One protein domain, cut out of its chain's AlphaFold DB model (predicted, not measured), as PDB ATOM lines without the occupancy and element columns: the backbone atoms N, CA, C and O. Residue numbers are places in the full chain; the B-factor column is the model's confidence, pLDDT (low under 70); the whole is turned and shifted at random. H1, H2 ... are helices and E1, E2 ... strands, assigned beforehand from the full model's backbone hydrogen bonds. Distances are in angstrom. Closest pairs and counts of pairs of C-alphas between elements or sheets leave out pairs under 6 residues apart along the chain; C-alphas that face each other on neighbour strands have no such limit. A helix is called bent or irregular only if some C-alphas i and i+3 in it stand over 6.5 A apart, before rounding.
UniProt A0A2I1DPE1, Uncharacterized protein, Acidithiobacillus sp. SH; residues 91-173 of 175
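AT A GLANCE: This is residues 91 to 173 of the 175 residues of an uncharacterized protein of Acidithiobacillus sp. SH (UniProt A0A2I1DPE1). A bent helix, H1, folds back on itself as a V of two arms, H1a and H1b, and a second long helix, H3, packs crosswise on both arms; a small hairpin of two short strands, E1 and E2, packs on H1b and H3. The short helix H2 lies near one end of the longest axis, while beyond the hairpin a long loop, residues 152 to 167, leads to the short helix H4 near the other end, apart from the other helices. The printed part has 83 residues, with four named helices and two named strands in the order H1 H2 H3 E1 E2 H4, and the sheet, E1 - E2, is antiparallel. The class is mostly helix, with 44 residues in helices and 7 in strands, and the whole is compact, with a radius of gyration of the C-alphas of 12.0 A and spans of 35 by 27 by 20 A.

HOW THE PARTS SIT: Begin at H1, residues 91 to 113, which by its hydrogen bonds was assigned as one helix but is bent: C-alphas 99 and 102 are 9.5 A apart. Its arms are H1a, residues 91 to 99, and H1b, residues 102 to 113; they touch, closest at the C-alphas of Ser 96 and Gly 104, 4.9 A, and run opposite ways at a steep tilt of 41 degrees. Next come H2, residues 119 to 122, and H3, residues 126 to 138. H2 is close to H1b but not clearly touching, with the C-alphas of Leu 107 and Leu 122 closest at 7.3 A. H3 touches H1b, closest at the C-alphas of Gly 104 and Ala 131, 5.6 A; at 72 degrees the two are only just about perpendicular. H3 also touches H1a, with its residues 131 to 135 alone, closest at the C-alphas of Ser 96 and Leu 135, 6.7 A, at a steep tilt of 58 degrees. Go on to the hairpin of E1, residues 141 to 143, and E2, residues 148 to 151, where N 142 and O 150, and N 150 and O 142, are each 3.0 A apart, within hydrogen-bond range. The closest C-alphas of H3 and E1 are those of Asp 136 and Ile 142, 5.2 A, and those of H1b and E2 are Val 111 and Tyr 150, 5.9 A. Residues 117 to 118 also pair, antiparallel, with residues 148 to 149 of E2. H4, residues 168 to 171, is apart from H1a, H1b, H2, H3 and E1. In H1a, H1b and H3 every O i to N i+4 pair is within hydrogen-bond range; H2 and H4 are too short for such a pair.

IN THESE COORDINATES: Find C-alpha 91 at (278.379, 250.596, 262.137), where H1a begins; it is 12.2 A long, and H1b after it 16.7 A. H3 starts at C-alpha 126, (294.678, 231.478, 257.625), and covers 18.6 A to C-alpha 138. E1 measures 7.0 A and E2 10.7 A, against 4.9 A for H2 and 5.3 A for H4, which ends at C-alpha 171, (271.026, 247.137, 268.176).

THE WHOLE: Look at Asp 125 and Arg 173 for the two C-alphas farthest apart, 36.7 A. The printed part has no cut. The link from E2 to H4, 16 residues, is long, and the other four are tight. Mean pLDDT of the printed part is 88.3; residue 159 and residues 165 to 173 are under 70.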
ATOM      1  N   ARG A  91     278.180 251.242 260.839       91.06
ATOM      2  CA  ARG A  91     278.379 250.596 262.137       91.06
ATOM      3  C   ARG A  91     278.749 249.108 262.050       91.06
ATOM      4  O   ARG A  91     279.475 248.612 262.903       91.06
ATOM      5  N   LEU A  92     278.284 248.370 261.036       93.62
ATOM      6  CA  LEU A  92     278.740 246.986 260.841       93.62
ATOM      7  C   LEU A  92     280.193 246.938 260.360       93.62
ATOM      8  O   LEU A  92     280.921 246.023 260.748       93.62
ATOM      9  N   LEU A  93     280.616 247.908 259.544       95.06
ATOM     10  CA  LEU A  93     282.009 248.040 259.115       95.06
ATOM     11  C   LEU A  93     282.925 248.365 260.294       95.06
ATOM     12  O   LEU A  93     283.955 247.711 260.435       95.06
ATOM     13  N   GLU A  94     282.524 249.301 261.155       95.19
ATOM     14  CA  GLU A  94     283.236 249.652 262.388       95.19
ATOM     15  C   GLU A  94     283.349 248.456 263.338       95.19
ATOM     16  O   GLU A  94     284.440 248.133 263.800       95.19
ATOM     17  N   GLU A  95     282.241 247.748 263.596       94.31
ATOM     18  CA  GLU A  95     282.251 246.555 264.452       94.31
ATOM     19  C   GLU A  95     283.148 245.454 263.868       94.31
ATOM     20  O   GLU A  95     283.899 244.809 264.598       94.31
ATOM     21  N   SER A  96     283.119 245.259 262.548       96.56
ATOM     22  CA  SER A  96     283.959 244.255 261.881       96.56
ATOM     23  C   SER A  96     285.438 244.625 261.923       96.56
ATOM     24  O   SER A  96     286.281 243.752 262.122       96.56
ATOM     25  N   TYR A  97     285.746 245.918 261.791       97.62
ATOM     26  CA  TYR A  97     287.097 246.437 261.955       97.62
ATOM     27  C   TYR A  97     287.595 246.262 263.393       97.62
ATOM     28  O   TYR A  97     288.715 245.815 263.612       97.62
ATOM     29  N   ALA A  98     286.755 246.554 264.385       97.50
ATOM     30  CA  ALA A  98     287.109 246.390 265.790       97.50
ATOM     31  C   ALA A  98     287.376 244.920 266.163       97.50
ATOM     32  O   ALA A  98     288.235 244.646 266.998       97.50
ATOM     33  N   LEU A  99     286.655 243.977 265.549       96.75
ATOM     34  CA  LEU A  99     286.812 242.545 265.813       96.75
ATOM     35  C   LEU A  99     288.030 241.932 265.116       96.75
ATOM     36  O   LEU A  99     288.709 241.099 265.710       96.75
ATOM     37  N   ALA A 100     288.280 242.296 263.856       97.44
ATOM     38  CA  ALA A 100     289.239 241.584 263.007       97.44
ATOM     39  C   ALA A 100     290.073 242.498 262.086       97.44
ATOM     40  O   ALA A 100     290.631 242.041 261.086       97.44
ATOM     41  N   GLY A 101     290.164 243.793 262.394       97.56
ATOM     42  CA  GLY A 101     290.934 244.772 261.630       97.56
ATOM     43  C   GLY A 101     290.421 244.973 260.201       97.56
ATOM     44  O   GLY A 101     289.262 244.709 259.878       97.56
ATOM     45  N   SER A 102     291.306 245.419 259.305       96.69
ATOM     46  CA  SER A 102     290.966 245.646 257.891       96.69
ATOM     47  C   SER A 102     290.459 244.389 257.180       96.69
ATOM     48  O   SER A 102     289.633 244.484 256.273       96.69
ATOM     49  N   GLN A 103     290.907 243.213 257.614       97.12
ATOM     50  CA  GLN A 103     290.487 241.912 257.108       97.12
ATOM     51  C   GLN A 103     289.008 241.680 257.417       97.12
ATOM     52  O   GLN A 103     288.260 241.269 256.532       97.12
ATOM     53  N   GLY A 104     288.561 242.029 258.627       97.38
ATOM     54  CA  GLY A 104     287.151 241.972 259.003       97.38
ATOM     55  C   GLY A 104     286.268 242.826 258.092       97.38
ATOM     56  O   GLY A 104     285.282 242.339 257.537       97.38
ATOM     57  N   SER A 105     286.650 244.087 257.871       97.38
ATOM     58  CA  SER A 105     285.927 244.985 256.959       97.38
ATOM     59  C   SER A 105     285.930 244.470 255.516       97.38
ATOM     60  O   SER A 105     284.900 244.511 254.841       97.38
ATOM     61  N   TRP A 106     287.060 243.939 255.039       97.06
ATOM     62  CA  TRP A 106     287.175 243.374 253.694       97.06
ATOM     63  C   TRP A 106     286.259 242.160 253.493       97.06
ATOM     64  O   TRP A 106     285.522 242.106 252.505       97.06
ATOM     65  N   LEU A 107     286.249 241.216 254.442       97.50
ATOM     66  CA  LEU A 107     285.371 240.042 254.412       97.50
ATOM     67  C   LEU A 107     283.898 240.449 254.415       97.50
ATOM     68  O   LEU A 107     283.109 239.930 253.624       97.50
ATOM     69  N   LEU A 108     283.537 241.413 255.263       97.19
ATOM     70  CA  LEU A 108     282.180 241.938 255.346       97.19
ATOM     71  C   LEU A 108     281.724 242.537 254.007       97.19
ATOM     72  O   LEU A 108     280.638 242.203 253.528       97.19
ATOM     73  N   HIS A 109     282.564 243.357 253.364       95.94
ATOM     74  CA  HIS A 109     282.288 243.868 252.021       95.94
ATOM     75  C   HIS A 109     282.106 242.734 251.013       95.94
ATOM     76  O   HIS A 109     281.127 242.726 250.272       95.94
ATOM     77  N   ARG A 110     282.996 241.737 251.000       95.38
ATOM     78  CA  ARG A 110     282.893 240.620 250.053       95.38
ATOM     79  C   ARG A 110     281.613 239.819 250.218       95.38
ATOM     80  O   ARG A 110     280.961 239.522 249.222       95.38
ATOM     81  N   VAL A 111     281.210 239.515 251.444       95.81
ATOM     82  CA  VAL A 111     279.958 238.787 251.686       95.81
ATOM     83  C   VAL A 111     278.731 239.632 251.325       95.81
ATOM     84  O   VAL A 111     277.738 239.088 250.843       95.81
ATOM     85  N   TRP A 112     278.792 240.953 251.506       95.25
ATOM     86  CA  TRP A 112     277.730 241.869 251.078       95.25
ATOM     87  C   TRP A 112     277.558 241.906 249.552       95.25
ATOM     88  O   TRP A 112     276.439 241.894 249.051       95.25
ATOM     89  N   GLU A 113     278.660 241.890 248.800       92.38
ATOM     90  CA  GLU A 113     278.647 241.859 247.330       92.38
ATOM     91  C   GLU A 113     278.292 240.481 246.746       92.38
ATOM     92  O   GLU A 113     277.807 240.385 245.611       92.38
ATOM     93  N   TYR A 114     278.560 239.418 247.511       92.12
ATOM     94  CA  TYR A 114     278.343 238.024 247.135       92.12
ATOM     95  C   TYR A 114     277.575 237.251 248.226       92.12
ATOM     96  O   TYR A 114     278.152 236.383 248.893       92.12
ATOM     97  N   PRO A 115     276.268 237.510 248.415       92.12
ATOM     98  CA  PRO A 115     275.449 236.704 249.313       92.12
ATOM     99  C   PRO A 115     275.514 235.213 248.943       92.12
ATOM    100  O   PRO A 115     275.117 234.810 247.847       92.12
ATOM    101  N   GLY A 116     276.003 234.384 249.864       92.25
ATOM    102  CA  GLY A 116     276.204 232.956 249.632       92.25
ATOM    103  C   GLY A 116     277.523 232.610 248.935       92.25
ATOM    104  O   GLY A 116     277.602 231.565 248.296       92.25
ATOM    105  N   ILE A 117     278.560 233.447 249.038       94.12
ATOM    106  CA  ILE A 117     279.925 233.083 248.623       94.12
ATOM    107  C   ILE A 117     280.452 231.902 249.449       94.12
ATOM    108  O   ILE A 117     280.234 231.839 250.661       94.12
ATOM    109  N   SER A 118     281.137 230.950 248.806       94.38
ATOM    110  CA  SER A 118     281.758 229.827 249.519       94.38
ATOM    111  C   SER A 118     282.982 230.288 250.303       94.38
ATOM    112  O   SER A 118     283.726 231.161 249.855       94.38
ATOM    113  N   GLN A 119     283.238 229.651 251.446       94.94
ATOM    114  CA  GLN A 119     284.440 229.913 252.241       94.94
ATOM    115  C   GLN A 119     285.724 229.774 251.419       94.94
ATOM    116  O   GLN A 119     286.622 230.592 251.558       94.94
ATOM    117  N   GLU A 120     285.781 228.781 250.530       93.56
ATOM    118  CA  GLU A 120     286.921 228.525 249.639       93.56
ATOM    119  C   GLU A 120     287.220 229.697 248.696       93.56
ATOM    120  O   GLU A 120     288.374 229.954 248.380       93.56
ATOM    121  N   LYS A 121     286.187 230.418 248.243       93.38
ATOM    122  CA  LYS A 121     286.352 231.615 247.403       93.38
ATOM    123  C   LYS A 121     286.623 232.872 248.226       93.38
ATOM    124  O   LYS A 121     287.142 233.846 247.688       93.38
ATOM    125  N   LEU A 122     286.202 232.872 249.488       94.06
ATOM    126  CA  LEU A 122     286.282 234.024 250.376       94.06
ATOM    127  C   LEU A 122     287.635 234.107 251.097       94.06
ATOM    128  O   LEU A 122     288.194 235.194 251.189       94.06
ATOM    129  N   CYS A 123     288.153 232.983 251.600       95.19
ATOM    130  CA  CYS A 123     289.395 232.921 252.372       95.19
ATOM    131  C   CYS A 123     290.591 232.604 251.475       95.19
ATOM    132  O   CYS A 123     290.608 231.571 250.809       95.19
ATOM    133  N   ARG A 124     291.614 233.459 251.505       93.00
ATOM    134  CA  ARG A 124     292.869 233.262 250.759       93.00
ATOM    135  C   ARG A 124     293.951 232.612 251.613       93.00
ATOM    136  O   ARG A 124     294.822 231.925 251.087       93.00
ATOM    137  N   ASP A 125     293.887 232.820 252.922       94.56
ATOM    138  CA  ASP A 125     294.878 232.361 253.887       94.56
ATOM    139  C   ASP A 125     294.244 232.070 255.263       94.56
ATOM    140  O   ASP A 125     293.023 232.111 255.458       94.56
ATOM    141  N   ARG A 126     295.096 231.730 256.238       94.56
ATOM    142  CA  ARG A 126     294.678 231.478 257.625       94.56
ATOM    143  C   ARG A 126     294.198 232.734 258.354       94.56
ATOM    144  O   ARG A 126     293.490 232.586 259.348       94.56
ATOM    145  N   GLU A 127     294.603 233.930 257.941       95.44
ATOM    146  CA  GLU A 127     294.178 235.176 258.587       95.44
ATOM    147  C   GLU A 127     292.740 235.510 258.205       95.44
ATOM    148  O   GLU A 127     291.930 235.767 259.095       95.44
ATOM    149  N   ASP A 128     292.397 235.385 256.917       96.69
ATOM    150  CA  ASP A 128     291.018 235.501 256.436       96.69
ATOM    151  C   ASP A 128     290.110 234.506 257.182       96.69
ATOM    152  O   ASP A 128     289.025 234.870 257.636       96.69
ATOM    153  N   GLN A 129     290.565 233.262 257.380       96.38
ATOM    154  CA  GLN A 129     289.783 232.259 258.102       96.38
ATOM    155  C   GLN A 129     289.549 232.640 259.574       96.38
ATOM    156  O   GLN A 129     288.417 232.551 260.050       96.38
ATOM    157  N   LYS A 130     290.583 233.099 260.289       97.25
ATOM    158  CA  LYS A 130     290.445 233.547 261.686       97.25
ATOM    159  C   LYS A 130     289.514 234.752 261.806       97.25
ATOM    160  O   LYS A 130     288.657 234.786 262.685       97.25
ATOM    161  N   ALA A 131     289.662 235.735 260.920       97.81
ATOM    162  CA  ALA A 131     288.796 236.908 260.887       97.81
ATOM    163  C   ALA A 131     287.333 236.514 260.632       97.81
ATOM    164  O   ALA A 131     286.426 237.013 261.295       97.81
ATOM    165  N   LEU A 132     287.104 235.571 259.719       96.56
ATOM    166  CA  LEU A 132     285.776 235.062 259.402       96.56
ATOM    167  C   LEU A 132     285.133 234.323 260.585       96.56
ATOM    168  O   LEU A 132     283.951 234.526 260.853       96.56
ATOM    169  N   GLU A 133     285.907 233.527 261.328       95.06
ATOM    170  CA  GLU A 133     285.460 232.856 262.555       95.06
ATOM    171  C   GLU A 133     285.012 233.869 263.626       95.06
ATOM    172  O   GLU A 133     283.914 233.727 264.169       95.06
ATOM    173  N   LEU A 134     285.782 234.944 263.849       95.38
ATOM    174  CA  LEU A 134     285.424 236.025 264.783       95.38
ATOM    175  C   LEU A 134     284.127 236.744 264.377       95.38
ATOM    176  O   LEU A 134     283.250 237.002 265.210       95.38
ATOM    177  N   LEU A 135     283.974 237.056 263.086       95.19
ATOM    178  CA  LEU A 135     282.756 237.682 262.567       95.19
ATOM    179  C   LEU A 135     281.537 236.764 262.712       95.19
ATOM    180  O   LEU A 135     280.441 237.247 263.005       95.19
ATOM    181  N   ASP A 136     281.721 235.455 262.565       93.00
ATOM    182  CA  ASP A 136     280.658 234.468 262.725       93.00
ATOM    183  C   ASP A 136     280.242 234.281 264.192       93.00
ATOM    184  O   ASP A 136     279.060 234.266 264.535       93.00
ATOM    185  N   GLU A 137     281.208 234.215 265.109       89.12
ATOM    186  CA  GLU A 137     280.938 234.182 266.552       89.12
ATOM    187  C   GLU A 137     280.134 235.407 267.009       89.12
ATOM    188  O   GLU A 137     279.116 235.276 267.712       89.12
ATOM    189  N   SER A 138     280.521 236.594 266.520       88.69
ATOM    190  CA  SER A 138     279.811 237.854 266.775       88.69
ATOM    191  C   SER A 138     278.377 237.856 266.226       88.69
ATOM    192  O   SER A 138     277.502 238.555 266.751       88.69
ATOM    193  N   GLY A 139     278.125 237.026 265.211       88.75
ATOM    194  CA  GLY A 139     276.871 236.888 264.488       88.75
ATOM    195  C   GLY A 139     276.717 237.816 263.289       88.75
ATOM    196  O   GLY A 139     275.708 237.657 262.617       88.75
ATOM    197  N   ILE A 140     277.662 238.741 263.034       92.88
ATOM    198  CA  ILE A 140     277.642 239.706 261.911       92.88
ATOM    199  C   ILE A 140     277.532 238.987 260.563       92.88
ATOM    200  O   ILE A 140     276.717 239.354 259.707       92.88
ATOM    201  N   LEU A 141     278.359 237.958 260.399       94.44
ATOM    202  CA  LEU A 141     278.285 237.008 259.302       94.44
ATOM    203  C   LEU A 141     277.760 235.682 259.842       94.44
ATOM    204  O   LEU A 141     277.950 235.384 261.016       94.44
ATOM    205  N   ILE A 142     277.115 234.882 259.000       92.38
ATOM    206  CA  ILE A 142     276.776 233.499 259.349       92.38
ATOM    207  C   ILE A 142     277.084 232.566 258.188       92.38
ATOM    208  O   ILE A 142     276.867 232.912 257.022       92.38
ATOM    209  N   ALA A 143     277.551 231.368 258.528       91.88
ATOM    210  CA  ALA A 143     277.741 230.281 257.584       91.88
ATOM    211  C   ALA A 143     276.497 229.382 257.488       91.88
ATOM    212  O   ALA A 143     275.831 229.081 258.484       91.88
ATOM    213  N   SER A 144     276.204 228.882 256.289       90.38
ATOM    214  CA  SER A 144     275.390 227.677 256.118       90.38
ATOM    215  C   SER A 144     276.197 226.425 256.483       90.38
ATOM    216  O   SER A 144     277.424 226.468 256.597       90.38
ATOM    217  N   TYR A 145     275.531 225.271 256.606       85.81
ATOM    218  CA  TYR A 145     276.205 223.986 256.854       85.81
ATOM    219  C   TYR A 145     277.285 223.670 255.804       85.81
ATOM    220  O   TYR A 145     278.322 223.090 256.113       85.81
ATOM    221  N   ARG A 146     277.070 224.108 254.557       89.19
ATOM    222  CA  ARG A 146     278.000 223.917 253.433       89.19
ATOM    223  C   ARG A 146     279.037 225.042 253.315       89.19
ATOM    224  O   ARG A 146     279.702 225.138 252.291       89.19
ATOM    225  N   ARG A 147     279.182 225.879 254.350       92.19
ATOM    226  CA  ARG A 147     280.137 226.999 254.432       92.19
ATOM    227  C   ARG A 147     279.945 228.066 253.347       92.19
ATOM    228  O   ARG A 147     280.916 228.598 252.808       92.19
ATOM    229  N   PHE A 148     278.687 228.389 253.049       94.06
ATOM    230  CA  PHE A 148     278.324 229.596 252.302       94.06
ATOM    231  C   PHE A 148     277.982 230.730 253.265       94.06
ATOM    232  O   PHE A 148     277.325 230.491 254.277       94.06
ATOM    233  N   TRP A 149     278.420 231.946 252.951       95.12
ATOM    234  CA  TRP A 149     278.446 233.057 253.902       95.12
ATOM    235  C   TRP A 149     277.447 234.163 253.568       95.12
ATOM    236  O   TRP A 149     277.258 234.521 252.405       95.12
ATOM    237  N   TYR A 150     276.822 234.729 254.605       95.19
ATOM    238  CA  TYR A 150     275.791 235.765 254.489       95.19
ATOM    239  C   TYR A 150     275.990 236.867 255.535       95.19
ATOM    240  O   TYR A 150     276.315 236.576 256.683       95.19
ATOM    241  N   CYS A 151     275.761 238.128 255.151       94.75
ATOM    242  CA  CYS A 151     275.860 239.290 256.033       94.75
ATOM    243  C   CYS A 151     274.494 239.620 256.632       94.75
ATOM    244  O   CYS A 151     273.656 240.269 256.012       94.75
ATOM    245  N   VAL A 152     274.259 239.151 257.851       91.38
ATOM    246  CA  VAL A 152     272.962 239.280 258.535       91.38
ATOM    247  C   VAL A 152     272.992 240.345 259.636       91.38
ATOM    248  O   VAL A 152     271.982 240.592 260.303       91.38
ATOM    249  N   GLY A 153     274.143 241.003 259.824       87.50
ATOM    250  CA  GLY A 153     274.386 241.888 260.962       87.50
ATOM    251  C   GLY A 153     274.277 241.087 262.254       87.50
ATOM    252  O   GLY A 153     274.458 239.888 262.232       87.50
ATOM    253  N   ARG A 154     273.925 241.672 263.396       82.00
ATOM    254  CA  ARG A 154     273.730 240.882 264.629       82.00
ATOM    255  C   ARG A 154     272.448 240.041 264.563       82.00
ATOM    256  O   ARG A 154     271.393 240.481 265.024       82.00
ATOM    257  N   SER A 155     272.534 238.861 263.951       71.75
ATOM    258  CA  SER A 155     271.391 237.971 263.758       71.75
ATOM    259  C   SER A 155     270.667 237.692 265.080       71.75
ATOM    260  O   SER A 155     271.318 237.336 266.070       71.75
ATOM    261  N   PRO A 156     269.323 237.762 265.109       70.69
ATOM    262  CA  PRO A 156     268.550 237.263 266.238       70.69
ATOM    263  C   PRO A 156     268.558 235.734 266.314       70.69
ATOM    264  O   PRO A 156     267.931 235.185 267.207       70.69
ATOM    265  N   LEU A 157     269.216 235.040 265.383       76.94
ATOM    266  CA  LEU A 157     269.352 233.589 265.343       76.94
ATOM    267  C   LEU A 157     270.836 233.199 265.376       76.94
ATOM    268  O   LEU A 157     271.668 233.866 264.762       76.94
ATOM    269  N   ASN A 158     271.177 232.108 266.056       73.88
ATOM    270  CA  ASN A 158     272.500 231.491 265.945       73.88
ATOM    271  C   ASN A 158     272.589 230.575 264.703       73.88
ATOM    272  O   ASN A 158     271.601 230.374 263.994       73.88
ATOM    273  N   ARG A 159     273.759 229.968 264.457       69.31
ATOM    274  CA  ARG A 159     273.970 229.032 263.331       69.31
ATOM    275  C   ARG A 159     273.048 227.806 263.355       69.31
ATOM    276  O   ARG A 159     272.797 227.220 262.309       69.31
ATOM    277  N   ALA A 160     272.529 227.425 264.523       76.12
ATOM    278  CA  ALA A 160     271.553 226.345 264.666       76.12
ATOM    279  C   ALA A 160     270.107 226.801 264.374       76.12
ATOM    280  O   ALA A 160     269.172 226.021 264.529       76.12
ATOM    281  N   GLY A 161     269.900 228.065 263.984       73.94
ATOM    282  CA  GLY A 161     268.575 228.641 263.750       73.94
ATOM    283  C   GLY A 161     267.795 228.946 265.030       73.94
ATOM    284  O   GLY A 161     266.604 229.241 264.953       73.94
ATOM    285  N   LEU A 162     268.444 228.887 266.196       74.75
ATOM    286  CA  LEU A 162     267.810 229.148 267.486       74.75
ATOM    287  C   LEU A 162     267.881 230.639 267.841       74.75
ATOM    288  O   LEU A 162     268.907 231.269 267.567       74.75
ATOM    289  N   PRO A 163     266.843 231.204 268.486       72.44
ATOM    290  CA  PRO A 163     266.846 232.593 268.931       72.44
ATOM    291  C   PRO A 163     268.039 232.944 269.834       72.44
ATOM    292  O   PRO A 163     268.398 232.194 270.739       72.44
ATOM    293  N   ARG A 164     268.624 234.122 269.618       71.50
ATOM    294  CA  ARG A 164     269.562 234.806 270.514       71.50
ATOM    295  C   ARG A 164     268.792 235.849 271.328       71.50
ATOM    296  O   ARG A 164     267.788 236.387 270.870       71.50
ATOM    297  N   SER A 165     269.297 236.208 272.510       65.19
ATOM    298  CA  SER A 165     268.734 237.271 273.370       65.19
ATOM    299  C   SER A 165     268.837 238.684 272.775       65.19
ATOM    300  O   SER A 165     268.523 239.675 273.432       65.19
ATOM    301  N   GLN A 166     269.292 238.796 271.530       66.25
ATOM    302  CA  GLN A 166     269.546 240.046 270.849       66.25
ATOM    303  C   GLN A 166     268.607 240.165 269.645       66.25
ATOM    304  O   GLN A 166     268.368 239.196 268.932       66.25
ATOM    305  N   SER A 167     268.073 241.361 269.405       65.06
ATOM    306  CA  SER A 167     267.208 241.645 268.256       65.06
ATOM    307  C   SER A 167     267.802 242.771 267.419       65.06
ATOM    308  O   SER A 167     268.442 243.675 267.955       65.06
ATOM    309  N   TRP A 168     267.530 242.811 266.114       67.94
ATOM    310  CA  TRP A 168     267.902 243.989 265.321       67.94
ATOM    311  C   TRP A 168     267.321 245.286 265.918       67.94
ATOM    312  O   TRP A 168     267.992 246.311 265.949       67.94
ATOM    313  N   ALA A 169     266.124 245.240 266.511       64.25
ATOM    314  CA  ALA A 169     265.531 246.401 267.175       64.25
ATOM    315  C   ALA A 169     266.314 246.881 268.414       64.25
ATOM    316  O   ALA A 169     266.231 248.058 268.762       64.25
ATOM    317  N   SER A 170     267.045 246.012 269.120       64.19
ATOM    318  CA  SER A 170     267.883 246.416 270.261       64.19
ATOM    319  C   SER A 170     269.222 247.009 269.828       64.19
ATOM    320  O   SER A 170     269.741 247.877 270.521       64.19
ATOM    321  N   PHE A 171     269.759 246.598 268.678       59.53
ATOM    322  CA  PHE A 171     271.026 247.137 268.176       59.53
ATOM    323  C   PHE A 171     270.896 248.537 267.594       59.53
ATOM    324  O   PHE A 171     271.774 249.375 267.795       59.53
ATOM    325  N   TRP A 172     269.785 248.803 266.916       64.56
ATOM    326  CA  TRP A 172     269.675 249.949 266.012       64.56
ATOM    327  C   TRP A 172     268.720 251.043 266.508       64.56
ATOM    328  O   TRP A 172     268.368 251.948 265.762       64.56
ATOM    329  N   ARG A 173     268.307 250.970 267.783       56.47
ATOM    330  CA  ARG A 173     267.436 251.957 268.449       56.47
ATOM    331  C   ARG A 173     268.135 253.282 268.797       56.47
ATOM    332  O   ARG A 173     267.460 254.201 269.239       56.47
TER     333      ARG A 173